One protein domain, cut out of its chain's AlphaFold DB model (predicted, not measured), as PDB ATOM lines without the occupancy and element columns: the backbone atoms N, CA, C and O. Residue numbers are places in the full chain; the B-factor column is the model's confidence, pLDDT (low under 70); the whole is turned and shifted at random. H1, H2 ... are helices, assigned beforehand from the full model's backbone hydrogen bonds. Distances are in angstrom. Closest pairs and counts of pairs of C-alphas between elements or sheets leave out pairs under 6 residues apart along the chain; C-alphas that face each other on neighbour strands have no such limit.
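Overview. This is residues 144 to 221 of the 264 residues of the protein "Peroxidase-like" of Aphis craccivora (UniProt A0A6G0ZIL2). This is a drawn-out chain with little regular structure: helix H3 sticks out at one end, loops round residues 159 to 180 make the other, and the short helices H1 and H2 lie partway between. Of 78 printed residues, 16 are in three named helices, H1, H2, H3 in chain order, with no named strand: all helix, but under half in named elements. The whole is extended, radius of gyration of the C-alphas 18.8 A, spanning 56 by 28 by 17 A, only just a rod.

Along the chain. H3, residues 215 to 221, is 10.1 A long and ends at C-alpha 221 (19.493, 5.909, 13.069). H1, residues 145 to 148, begins at C-alpha 145 (2.081, 23.199, 43.411). H2 is residues 150 to 154.

Arrangement. H3 stands free, apart from H1 and H2. H1 and H2 meet only through their tight link. Residues 206 to 207 pair with 210 to 211, antiparallel. In H3 every O i to N i+4 pair is within hydrogen-bond range; H2 has 0 of 1, and 1 of 2 O i to N i+3 pairs; H1 is too short for an i+4 pair.

Size, cuts and confidence. The C-alphas of Arg 163 and Thr 221, the two farthest apart, are 56.5 A apart. The printed part has no cut; the link H2 to H3 is long, 60 residues. Residues 144 to 156 are under pLDDT 70.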
ATOM      1  N   SER A 144       0.556  24.826  39.103       54.25
ATOM      2  CA  SER A 144       0.498  25.211  40.518       54.25
ATOM      3  C   SER A 144       0.894  24.016  41.388       54.25
ATOM      4  O   SER A 144       0.517  22.886  41.083       54.25
ATOM      5  N   VAL A 145       1.607  24.257  42.491       53.28
ATOM      6  CA  VAL A 145       2.081  23.199  43.411       53.28
ATOM      7  C   VAL A 145       0.934  22.281  43.864       53.28
ATOM      8  O   VAL A 145       1.102  21.070  43.955       53.28
ATOM      9  N   THR A 146      -0.266  22.837  44.034       53.19
ATOM     10  CA  THR A 146      -1.492  22.110  44.401       53.19
ATOM     11  C   THR A 146      -2.007  21.135  43.336       53.19
ATOM     12  O   THR A 146      -2.688  20.179  43.682       53.19
ATOM     13  N   LEU A 147      -1.689  21.343  42.052       53.94
ATOM     14  CA  LEU A 147      -2.065  20.456  40.938       53.94
ATOM     15  C   LEU A 147      -0.913  19.536  40.492       53.94
ATOM     16  O   LEU A 147      -1.125  18.627  39.692       53.94
ATOM     17  N   GLN A 148       0.306  19.775  40.985       55.12
ATOM     18  CA  GLN A 148       1.505  18.989  40.661       55.12
ATOM     19  C   GLN A 148       1.616  17.704  41.482       55.12
ATOM     20  O   GLN A 148       2.178  16.711  41.007       55.12
ATOM     21  N   ASN A 149       1.070  17.713  42.698       58.97
ATOM     22  CA  ASN A 149       1.243  16.642  43.668       58.97
ATOM     23  C   ASN A 149       0.075  15.653  43.632       58.97
ATOM     24  O   ASN A 149      -0.672  15.498  44.592       58.97
ATOM     25  N   VAL A 150      -0.042  14.913  42.525       61.06
ATOM     26  CA  VAL A 150      -0.908  13.714  42.464       61.06
ATOM     27  C   VAL A 150      -0.525  12.703  43.562       61.06
ATOM     28  O   VAL A 150      -1.358  11.916  43.997       61.06
ATOM     29  N   ALA A 151       0.722  12.772  44.047       58.38
ATOM     30  CA  ALA A 151       1.248  11.995  45.164       58.38
ATOM     31  C   ALA A 151       0.428  12.136  46.457       58.38
ATOM     32  O   ALA A 151       0.240  11.143  47.153       58.38
ATOM     33  N   ASP A 152      -0.107  13.327  46.740       62.38
ATOM     34  CA  ASP A 152      -0.790  13.623  48.006       62.38
ATOM     35  C   ASP A 152      -2.238  13.098  48.032       62.38
ATOM     36  O   ASP A 152      -2.825  12.924  49.095       62.38
ATOM     37  N   VAL A 153      -2.816  12.790  46.863       65.75
ATOM     38  CA  VAL A 153      -4.231  12.391  46.720       65.75
ATOM     39  C   VAL A 153      -4.515  11.017  47.332       65.75
ATOM     40  O   VAL A 153      -5.623  10.764  47.799       65.75
ATOM     41  N   CYS A 154      -3.528  10.122  47.322       64.56
ATOM     42  CA  CYS A 154      -3.695   8.732  47.756       64.56
ATOM     43  C   CYS A 154      -3.112   8.455  49.146       64.56
ATOM     44  O   CYS A 154      -3.099   7.305  49.584       64.56
ATOM     45  N   LEU A 155      -2.623   9.487  49.834       68.81
ATOM     46  CA  LEU A 155      -2.049   9.352  51.162       68.81
ATOM     47  C   LEU A 155      -3.140   9.511  52.223       68.81
ATOM     48  O   LEU A 155      -3.853  10.514  52.275       68.81
ATOM     49  N   THR A 156      -3.275   8.508  53.087       67.38
ATOM     50  CA  THR A 156      -4.029   8.645  54.335       67.38
ATOM     51  C   THR A 156      -3.258   9.541  55.307       67.38
ATOM     52  O   THR A 156      -2.076   9.821  55.115       67.38
ATOM     53  N   SER A 157      -3.923  10.034  56.355       77.12
ATOM     54  CA  SER A 157      -3.258  10.824  57.397       77.12
ATOM     55  C   SER A 157      -2.119  10.014  58.029       77.12
ATOM     56  O   SER A 157      -2.381   9.049  58.745       77.12
ATOM     57  N   ILE A 158      -0.870  10.414  57.785       84.44
ATOM     58  CA  ILE A 158       0.317   9.755  58.339       84.44
ATOM     59  C   ILE A 158       0.591  10.327  59.741       84.44
ATOM     60  O   ILE A 158       0.874  11.524  59.860       84.44
ATOM     61  N   PRO A 159       0.533   9.515  60.813       88.12
ATOM     62  CA  PRO A 159       0.895   9.970  62.149       88.12
ATOM     63  C   PRO A 159       2.415  10.148  62.259       88.12
ATOM     64  O   PRO A 159       3.178   9.228  61.976       88.12
ATOM     65  N   CYS A 160       2.863  11.318  62.720       91.38
ATOM     66  CA  CYS A 160       4.286  11.634  62.850       91.38
ATOM     67  C   CYS A 160       4.704  11.910  64.293       91.38
ATOM     68  O   CYS A 160       4.042  12.654  65.014       91.38
ATOM     69  N   ASN A 161       5.863  11.376  64.688       93.88
ATOM     70  CA  ASN A 161       6.534  11.741  65.932       93.88
ATOM     71  C   ASN A 161       7.616  12.805  65.653       93.88
ATOM     72  O   ASN A 161       8.683  12.458  65.141       93.88
ATOM     73  N   PRO A 162       7.417  14.081  66.038       92.31
ATOM     74  CA  PRO A 162       8.384  15.150  65.775       92.31
ATOM     75  C   PRO A 162       9.686  15.018  66.580       92.31
ATOM     76  O   PRO A 162      10.640  15.749  66.332       92.31
ATOM     77  N   ARG A 163       9.737  14.112  67.565       94.00
ATOM     78  CA  ARG A 163      10.920  13.837  68.393       94.00
ATOM     79  C   ARG A 163      11.685  12.591  67.942       94.00
ATOM     80  O   ARG A 163      12.630  12.191  68.622       94.00
ATOM     81  N   ALA A 164      11.284  11.959  66.837       93.62
ATOM     82  CA  ALA A 164      12.015  10.829  66.279       93.62
ATOM     83  C   ALA A 164      13.458  11.243  65.942       93.62
ATOM     84  O   ALA A 164      13.699  12.288  65.341       93.62
ATOM     85  N   ARG A 165      14.433  10.426  66.358       95.62
ATOM     86  CA  ARG A 165      15.862  10.715  66.151       95.62
ATOM     87  C   ARG A 165      16.343  10.350  64.745       95.62
ATOM     88  O   ARG A 165      17.274  10.973  64.244       95.62
ATOM     89  N   TYR A 166      15.741   9.331  64.138       96.00
ATOM     90  CA  TYR A 166      16.182   8.750  62.873       96.00
ATOM     91  C   TYR A 166      15.099   8.868  61.805       96.00
ATOM     92  O   TYR A 166      13.922   9.048  62.116       96.00
ATOM     93  N   ARG A 167      15.523   8.763  60.542       94.50
ATOM     94  CA  ARG A 167      14.621   8.723  59.387       94.50
ATOM     95  C   ARG A 167      13.779   7.453  59.449       94.50
ATOM     96  O   ARG A 167      14.279   6.408  59.865       94.50
ATOM     97  N   SER A 168      12.526   7.541  59.022       93.38
ATOM     98  CA  SER A 168      11.738   6.341  58.784       93.38
ATOM     99  C   SER A 168      12.285   5.595  57.563       93.38
ATOM    100  O   SER A 168      12.914   6.184  56.680       93.38
ATOM    101  N   PHE A 169      12.046   4.288  57.522       92.75
ATOM    102  CA  PHE A 169      12.465   3.441  56.405       92.75
ATOM    103  C   PHE A 169      11.734   3.791  55.099       92.75
ATOM    104  O   PHE A 169      12.303   3.711  54.018       92.75
ATOM    105  N   ASP A 170      10.476   4.212  55.206       88.75
ATOM    106  CA  ASP A 170       9.602   4.549  54.083       88.75
ATOM    107  C   ASP A 170       9.711   6.019  53.636       88.75
ATOM    108  O   ASP A 170       9.015   6.424  52.710       88.75
ATOM    109  N   GLY A 171      10.549   6.833  54.291       91.50
ATOM    110  CA  GLY A 171      10.724   8.262  54.002       91.50
ATOM    111  C   GLY A 171       9.617   9.184  54.535       91.50
ATOM    112  O   GLY A 171       9.716  10.405  54.374       91.50
ATOM    113  N   SER A 172       8.584   8.639  55.183       89.88
ATOM    114  CA  SER A 172       7.523   9.418  55.825       89.88
ATOM    115  C   SER A 172       8.029  10.318  56.965       89.88
ATOM    116  O   SER A 172       9.101  10.132  57.542       89.88
ATOM    117  N   CYS A 173       7.261  11.360  57.286       91.44
ATOM    118  CA  CYS A 173       7.525  12.295  58.385       91.44
ATOM    119  C   CYS A 173       8.849  13.078  58.300       91.44
ATOM    120  O   CYS A 173       9.178  13.822  59.225       91.44
ATOM    121  N   ASN A 174       9.581  12.998  57.182       93.00
ATOM    122  CA  ASN A 174      10.738  13.855  56.917       93.00
ATOM    123  C   ASN A 174      10.326  15.336  56.781       93.00
ATOM    124  O   ASN A 174      11.111  16.232  57.090       93.00
ATOM    125  N   ASN A 175       9.079  15.599  56.372       90.38
ATOM    126  CA  ASN A 175       8.436  16.909  56.438       90.38
ATOM    127  C   ASN A 175       7.199  16.837  57.351       90.38
ATOM    128  O   ASN A 175       6.217  16.190  57.010       90.38
ATOM    129  N   LEU A 176       7.219  17.526  58.497       89.25
ATOM    130  CA  LEU A 176       6.121  17.485  59.479       89.25
ATOM    131  C   LEU A 176       4.839  18.191  59.014       89.25
ATOM    132  O   LEU A 176       3.766  17.884  59.522       89.25
ATOM    133  N   GLN A 177       4.939  19.140  58.079       86.81
ATOM    134  CA  GLN A 177       3.765  19.808  57.508       86.81
ATOM    135  C   GLN A 177       3.106  18.949  56.430       86.81
ATOM    136  O   GLN A 177       1.889  18.971  56.292       86.81
ATOM    137  N   GLN A 178       3.915  18.204  55.670       85.50
ATOM    138  CA  GLN A 178       3.458  17.309  54.607       85.50
ATOM    139  C   GLN A 178       4.140  15.942  54.754       85.50
ATOM    140  O   GLN A 178       5.128  15.660  54.072       85.50
ATOM    141  N   PRO A 179       3.634  15.099  55.675       88.56
ATOM    142  CA  PRO A 179       4.271  13.848  56.077       88.56
ATOM    143  C   PRO A 179       4.641  12.866  54.966       88.56
ATOM    144  O   PRO A 179       5.593  12.113  55.138       88.56
ATOM    145  N   GLY A 180       3.904  12.840  53.855       84.25
ATOM    146  CA  GLY A 180       4.148  11.889  52.762       84.25
ATOM    147  C   GLY A 180       5.069  12.403  51.661       84.25
ATOM    148  O   GLY A 180       5.314  11.709  50.678       84.25
ATOM    149  N   TRP A 181       5.602  13.619  51.785       87.00
ATOM    150  CA  TRP A 181       6.514  14.144  50.776       87.00
ATOM    151  C   TRP A 181       7.831  13.379  50.743       87.00
ATOM    152  O   TRP A 181       8.620  13.428  51.687       87.00
ATOM    153  N   GLY A 182       8.091  12.743  49.602       84.12
ATOM    154  CA  GLY A 182       9.291  11.939  49.393       84.12
ATOM    155  C   GLY A 182       9.222  10.559  50.043       84.12
ATOM    156  O   GLY A 182      10.256   9.898  50.114       84.12
ATOM    157  N   SER A 183       8.044  10.119  50.503       88.44
ATOM    158  CA  SER A 183       7.871   8.736  50.933       88.44
ATOM    159  C   SER A 183       7.835   7.789  49.733       88.44
ATOM    160  O   SER A 183       7.417   8.157  48.630       88.44
ATOM    161  N   VAL A 184       8.253   6.548  49.948       87.62
ATOM    162  CA  VAL A 184       8.215   5.492  48.931       87.62
ATOM    163  C   VAL A 184       6.777   5.182  48.499       87.62
ATOM    164  O   VAL A 184       5.819   5.527  49.190       87.62
ATOM    165  N   ASN A 185       6.614   4.520  47.348       83.50
ATOM    166  CA  ASN A 185       5.313   4.133  46.779       83.50
ATOM    167  C   ASN A 185       4.333   5.299  46.549       83.50
ATOM    168  O   ASN A 185       3.121   5.101  46.471       83.50
ATOM    169  N   THR A 186       4.852   6.518  46.406       79.94
ATOM    170  CA  THR A 186       4.069   7.694  46.023       79.94
ATOM    171  C   THR A 186       4.300   8.051  44.560       79.94
ATOM    172  O   THR A 186       5.289   7.657  43.938       79.94
ATOM    173  N   ALA A 187       3.357   8.786  43.969       82.12
ATOM    174  CA  ALA A 187       3.499   9.229  42.589       82.12
ATOM    175  C   ALA A 187       4.681  10.200  42.435       82.12
ATOM    176  O   ALA A 187       4.899  11.079  43.266       82.12
ATOM    177  N   LEU A 188       5.406  10.108  41.316       84.00
ATOM    178  CA  LEU A 188       6.428  11.101  40.988       84.00
ATOM    179  C   LEU A 188       5.799  12.485  40.782       84.00
ATOM    180  O   LEU A 188       4.805  12.636  40.063       84.00
ATOM    181  N   VAL A 189       6.431  13.508  41.361       82.75
ATOM    182  CA  VAL A 189       6.011  14.906  41.210       82.75
ATOM    183  C   VAL A 189       6.112  15.335  39.747       82.75
ATOM    184  O   VAL A 189       7.140  15.161  39.085       82.75
ATOM    185  N   ARG A 190       5.044  15.949  39.231       80.25
ATOM    186  CA  ARG A 190       4.997  16.471  37.863       80.25
ATOM    187  C   ARG A 190       5.385  17.943  37.849       80.25
ATOM    188  O   ARG A 190       4.614  18.797  38.250       80.25
ATOM    189  N   LEU A 191       6.569  18.273  37.328       81.94
ATOM    190  CA  LEU A 191       6.958  19.681  37.130       81.94
ATOM    191  C   LEU A 191       6.180  20.342  35.982       81.94
ATOM    192  O   LEU A 191       5.934  21.548  35.993       81.94
ATOM    193  N   LEU A 192       5.799  19.537  34.992       82.25
ATOM    194  CA  LEU A 192       4.999  19.938  33.846       82.25
ATOM    195  C   LEU A 192       3.754  19.051  33.739       82.25
ATOM    196  O   LEU A 192       3.811  17.879  34.120       82.25
ATOM    197  N   PRO A 193       2.671  19.575  33.146       79.81
ATOM    198  CA  PRO A 193       1.490  18.791  32.820       79.81
ATOM    199  C   PRO A 193       1.855  17.553  32.009       79.81
ATOM    200  O   PRO A 193       2.663  17.618  31.074       79.81
ATOM    201  N   ALA A 194       1.236  16.423  32.346       83.19
ATOM    202  CA  ALA A 194       1.378  15.238  31.521       83.19
ATOM    203  C   ALA A 194       0.712  15.456  30.166       83.19
ATOM    204  O   ALA A 194      -0.266  16.187  30.031       83.19
ATOM    205  N   ALA A 195       1.279  14.822  29.150       85.62
ATOM    206  CA  ALA A 195       0.861  15.032  27.780       85.62
ATOM    207  C   ALA A 195       0.763  13.680  27.071       85.62
ATOM    208  O   ALA A 195       1.688  13.234  26.379       85.62
ATOM    209  N   TYR A 196      -0.382  13.052  27.313       88.69
ATOM    210  CA  TYR A 196      -0.860  11.810  26.718       88.69
ATOM    211  C   TYR A 196      -1.665  12.090  25.445       88.69
ATOM    212  O   TYR A 196      -2.010  13.238  25.168       88.69
ATOM    213  N   GLN A 197      -1.941  11.056  24.651       88.56
ATOM    214  CA  GLN A 197      -2.755  11.198  23.440       88.56
ATOM    215  C   GLN A 197      -4.217  11.532  23.757       88.56
ATOM    216  O   GLN A 197      -4.823  12.342  23.068       88.56
ATOM    217  N   ASP A 198      -4.760  10.890  24.787       86.12
ATOM    218  CA  ASP A 198      -6.130  11.048  25.285       86.12
ATOM    219  C   ASP A 198      -6.238  12.086  26.414       86.12
ATOM    220  O   ASP A 198      -7.323  12.336  26.921       86.12
ATOM    221  N   GLY A 199      -5.114  12.688  26.815       84.00
ATOM    222  CA  GLY A 199      -5.040  13.587  27.966       84.00
ATOM    223  C   GLY A 199      -4.944  12.881  29.324       84.00
ATOM    224  O   GLY A 199      -4.762  13.566  30.327       84.00
ATOM    225  N   GLU A 200      -4.977  11.546  29.371       83.06
ATOM    226  CA  GLU A 200      -5.089  10.793  30.623       83.06
ATOM    227  C   GLU A 200      -3.969   9.766  30.820       83.06
ATOM    228  O   GLU A 200      -3.219   9.860  31.795       83.06
ATOM    229  N   SER A 201      -3.834   8.790  29.917       84.12
ATOM    230  CA  SER A 201      -2.923   7.654  30.130       84.12
ATOM    231  C   SER A 201      -2.318   7.066  28.859       84.12
ATOM    232  O   SER A 201      -1.238   6.467  28.922       84.12
ATOM    233  N   ARG A 202      -2.953   7.240  27.693       88.56
ATOM    234  CA  ARG A 202      -2.461   6.627  26.455       88.56
ATOM    235  C   ARG A 202      -1.166   7.291  25.989       88.56
ATOM    236  O   ARG A 202      -1.121   8.522  25.844       88.56
ATOM    237  N   PRO A 203      -0.107   6.509  25.700       90.06
ATOM    238  CA  PRO A 203       1.127   7.037  25.139       90.06
ATOM    239  C   PRO A 203       0.860   7.883  23.898       90.06
ATOM    240  O   PRO A 203      -0.023   7.594  23.093       90.06
ATOM    241  N   ARG A 204       1.635   8.951  23.734       90.81
ATOM    242  CA  ARG A 204       1.455   9.860  22.606       90.81
ATOM    243  C   ARG A 204       1.853   9.179  21.297       90.81
ATOM    244  O   ARG A 204       2.960   8.659  21.206       90.81
ATOM    245  N   LEU A 205       0.998   9.267  20.277       89.75
ATOM    246  CA  LEU A 205       1.293   8.778  18.921       89.75
ATOM    247  C   LEU A 205       1.608   9.892  17.920       89.75
ATOM    248  O   LEU A 205       2.273   9.648  16.916       89.75
ATOM    249  N   THR A 206       1.160  11.122  18.178       88.69
ATOM    250  CA  THR A 206       1.342  12.256  17.264       88.69
ATOM    251  C   THR A 206       1.855  13.498  17.988       88.69
ATOM    252  O   THR A 206       1.621  13.704  19.177       88.69
ATOM    253  N   SER A 207       2.591  14.350  17.280       85.69
ATOM    254  CA  SER A 207       3.032  15.654  17.772       85.69
ATOM    255  C   SER A 207       3.004  16.665  16.632       85.69
ATOM    256  O   SER A 207       3.556  16.406  15.566       85.69
ATOM    257  N   PHE A 208       2.374  17.825  16.851       83.81
ATOM    258  CA  PHE A 208       2.216  18.886  15.840       83.81
ATOM    259  C   PHE A 208       1.651  18.376  14.499       83.81
ATOM    260  O   PHE A 208       2.159  18.713  13.431       83.81
ATOM    261  N   GLY A 209       0.632  17.513  14.560       85.00
ATOM    262  CA  GLY A 209      -0.031  16.962  13.373       85.00
ATOM    263  C   GLY A 209       0.757  15.883  12.622       85.00
ATOM    264  O   GLY A 209       0.358  15.503  11.529       85.00
ATOM    265  N   ARG A 210       1.871  15.377  13.173       90.81
ATOM    266  CA  ARG A 210       2.676  14.302  12.565       90.81
ATOM    267  C   ARG A 210       2.800  13.100  13.491       90.81
ATOM    268  O   ARG A 210       2.860  13.274  14.706       90.81
ATOM    269  N   VAL A 211       2.876  11.899  12.922       93.56
ATOM    270  CA  VAL A 211       3.094  10.650  13.669       93.56
ATOM    271  C   VAL A 211       4.516  10.616  14.234       93.56
ATOM    272  O   VAL A 211       5.471  11.019  13.565       93.56
ATOM    273  N   LEU A 212       4.657  10.166  15.481       93.19
ATOM    274  CA  LEU A 212       5.955   9.974  16.117       93.19
ATOM    275  C   LEU A 212       6.650   8.736  15.526       93.19
ATOM    276  O   LEU A 212       6.017   7.690  15.382       93.19
ATOM    277  N   PRO A 213       7.947   8.823  15.182       92.81
ATOM    278  CA  PRO A 213       8.687   7.670  14.685       92.81
ATOM    279  C   PRO A 213       8.847   6.613  15.783       92.81
ATOM    280  O   PRO A 213       8.845   6.926  16.976       92.81
ATOM    281  N   SER A 214       9.041   5.357  15.381       94.00
ATOM    282  CA  SER A 214       9.269   4.276  16.339       94.00
ATOM    283  C   SER A 214      10.560   4.505  17.133       94.00
ATOM    284  O   SER A 214      11.577   4.965  16.603       94.00
ATOM    285  N   ALA A 215      10.544   4.132  18.416       93.69
ATOM    286  CA  ALA A 215      11.726   4.217  19.274       93.69
ATOM    287  C   ALA A 215      12.913   3.421  18.699       93.69
ATOM    288  O   ALA A 215      14.061   3.861  18.777       93.69
ATOM    289  N   ARG A 216      12.636   2.280  18.045       92.75
ATOM    290  CA  ARG A 216      13.662   1.465  17.386       92.75
ATOM    291  C   ARG A 216      14.323   2.207  16.230       92.75
ATOM    292  O   ARG A 216      15.547   2.182  16.154       92.75
ATOM    293  N   LEU A 217      13.542   2.885  15.385       93.06
ATOM    294  CA  LEU A 217      14.076   3.677  14.279       93.06
ATOM    295  C   LEU A 217      14.970   4.808  14.796       93.06
ATOM    296  O   LEU A 217      16.068   4.997  14.283       93.06
ATOM    297  N   ILE A 218      14.548   5.524  15.845       92.75
ATOM    298  CA  ILE A 218      15.379   6.560  16.484       92.75
ATOM    299  C   ILE A 218      16.697   5.955  16.991       92.75
ATOM    300  O   ILE A 218      17.765   6.496  16.709       92.75
ATOM    301  N   ARG A 219      16.644   4.821  17.710       91.25
ATOM    302  CA  ARG A 219      17.838   4.131  18.230       91.25
ATOM    303  C   ARG A 219      18.809   3.798  17.104       91.25
ATOM    304  O   ARG A 219      19.978   4.154  17.193       91.25
ATOM    305  N   THR A 220      18.347   3.101  16.067       92.69
ATOM    306  CA  THR A 220      19.227   2.592  15.002       92.69
ATOM    307  C   THR A 220      19.785   3.693  14.108       92.69
ATOM    308  O   THR A 220      20.890   3.541  13.600       92.69
ATOM    309  N   THR A 221      19.060   4.800  13.935       91.00
ATOM    310  CA  THR A 221      19.493   5.909  13.069       91.00
ATOM    311  C   THR A 221      20.380   6.927  13.785       91.00
ATOM    312  O   THR A 221      21.323   7.436  13.181       91.00
TER     313      THR A 221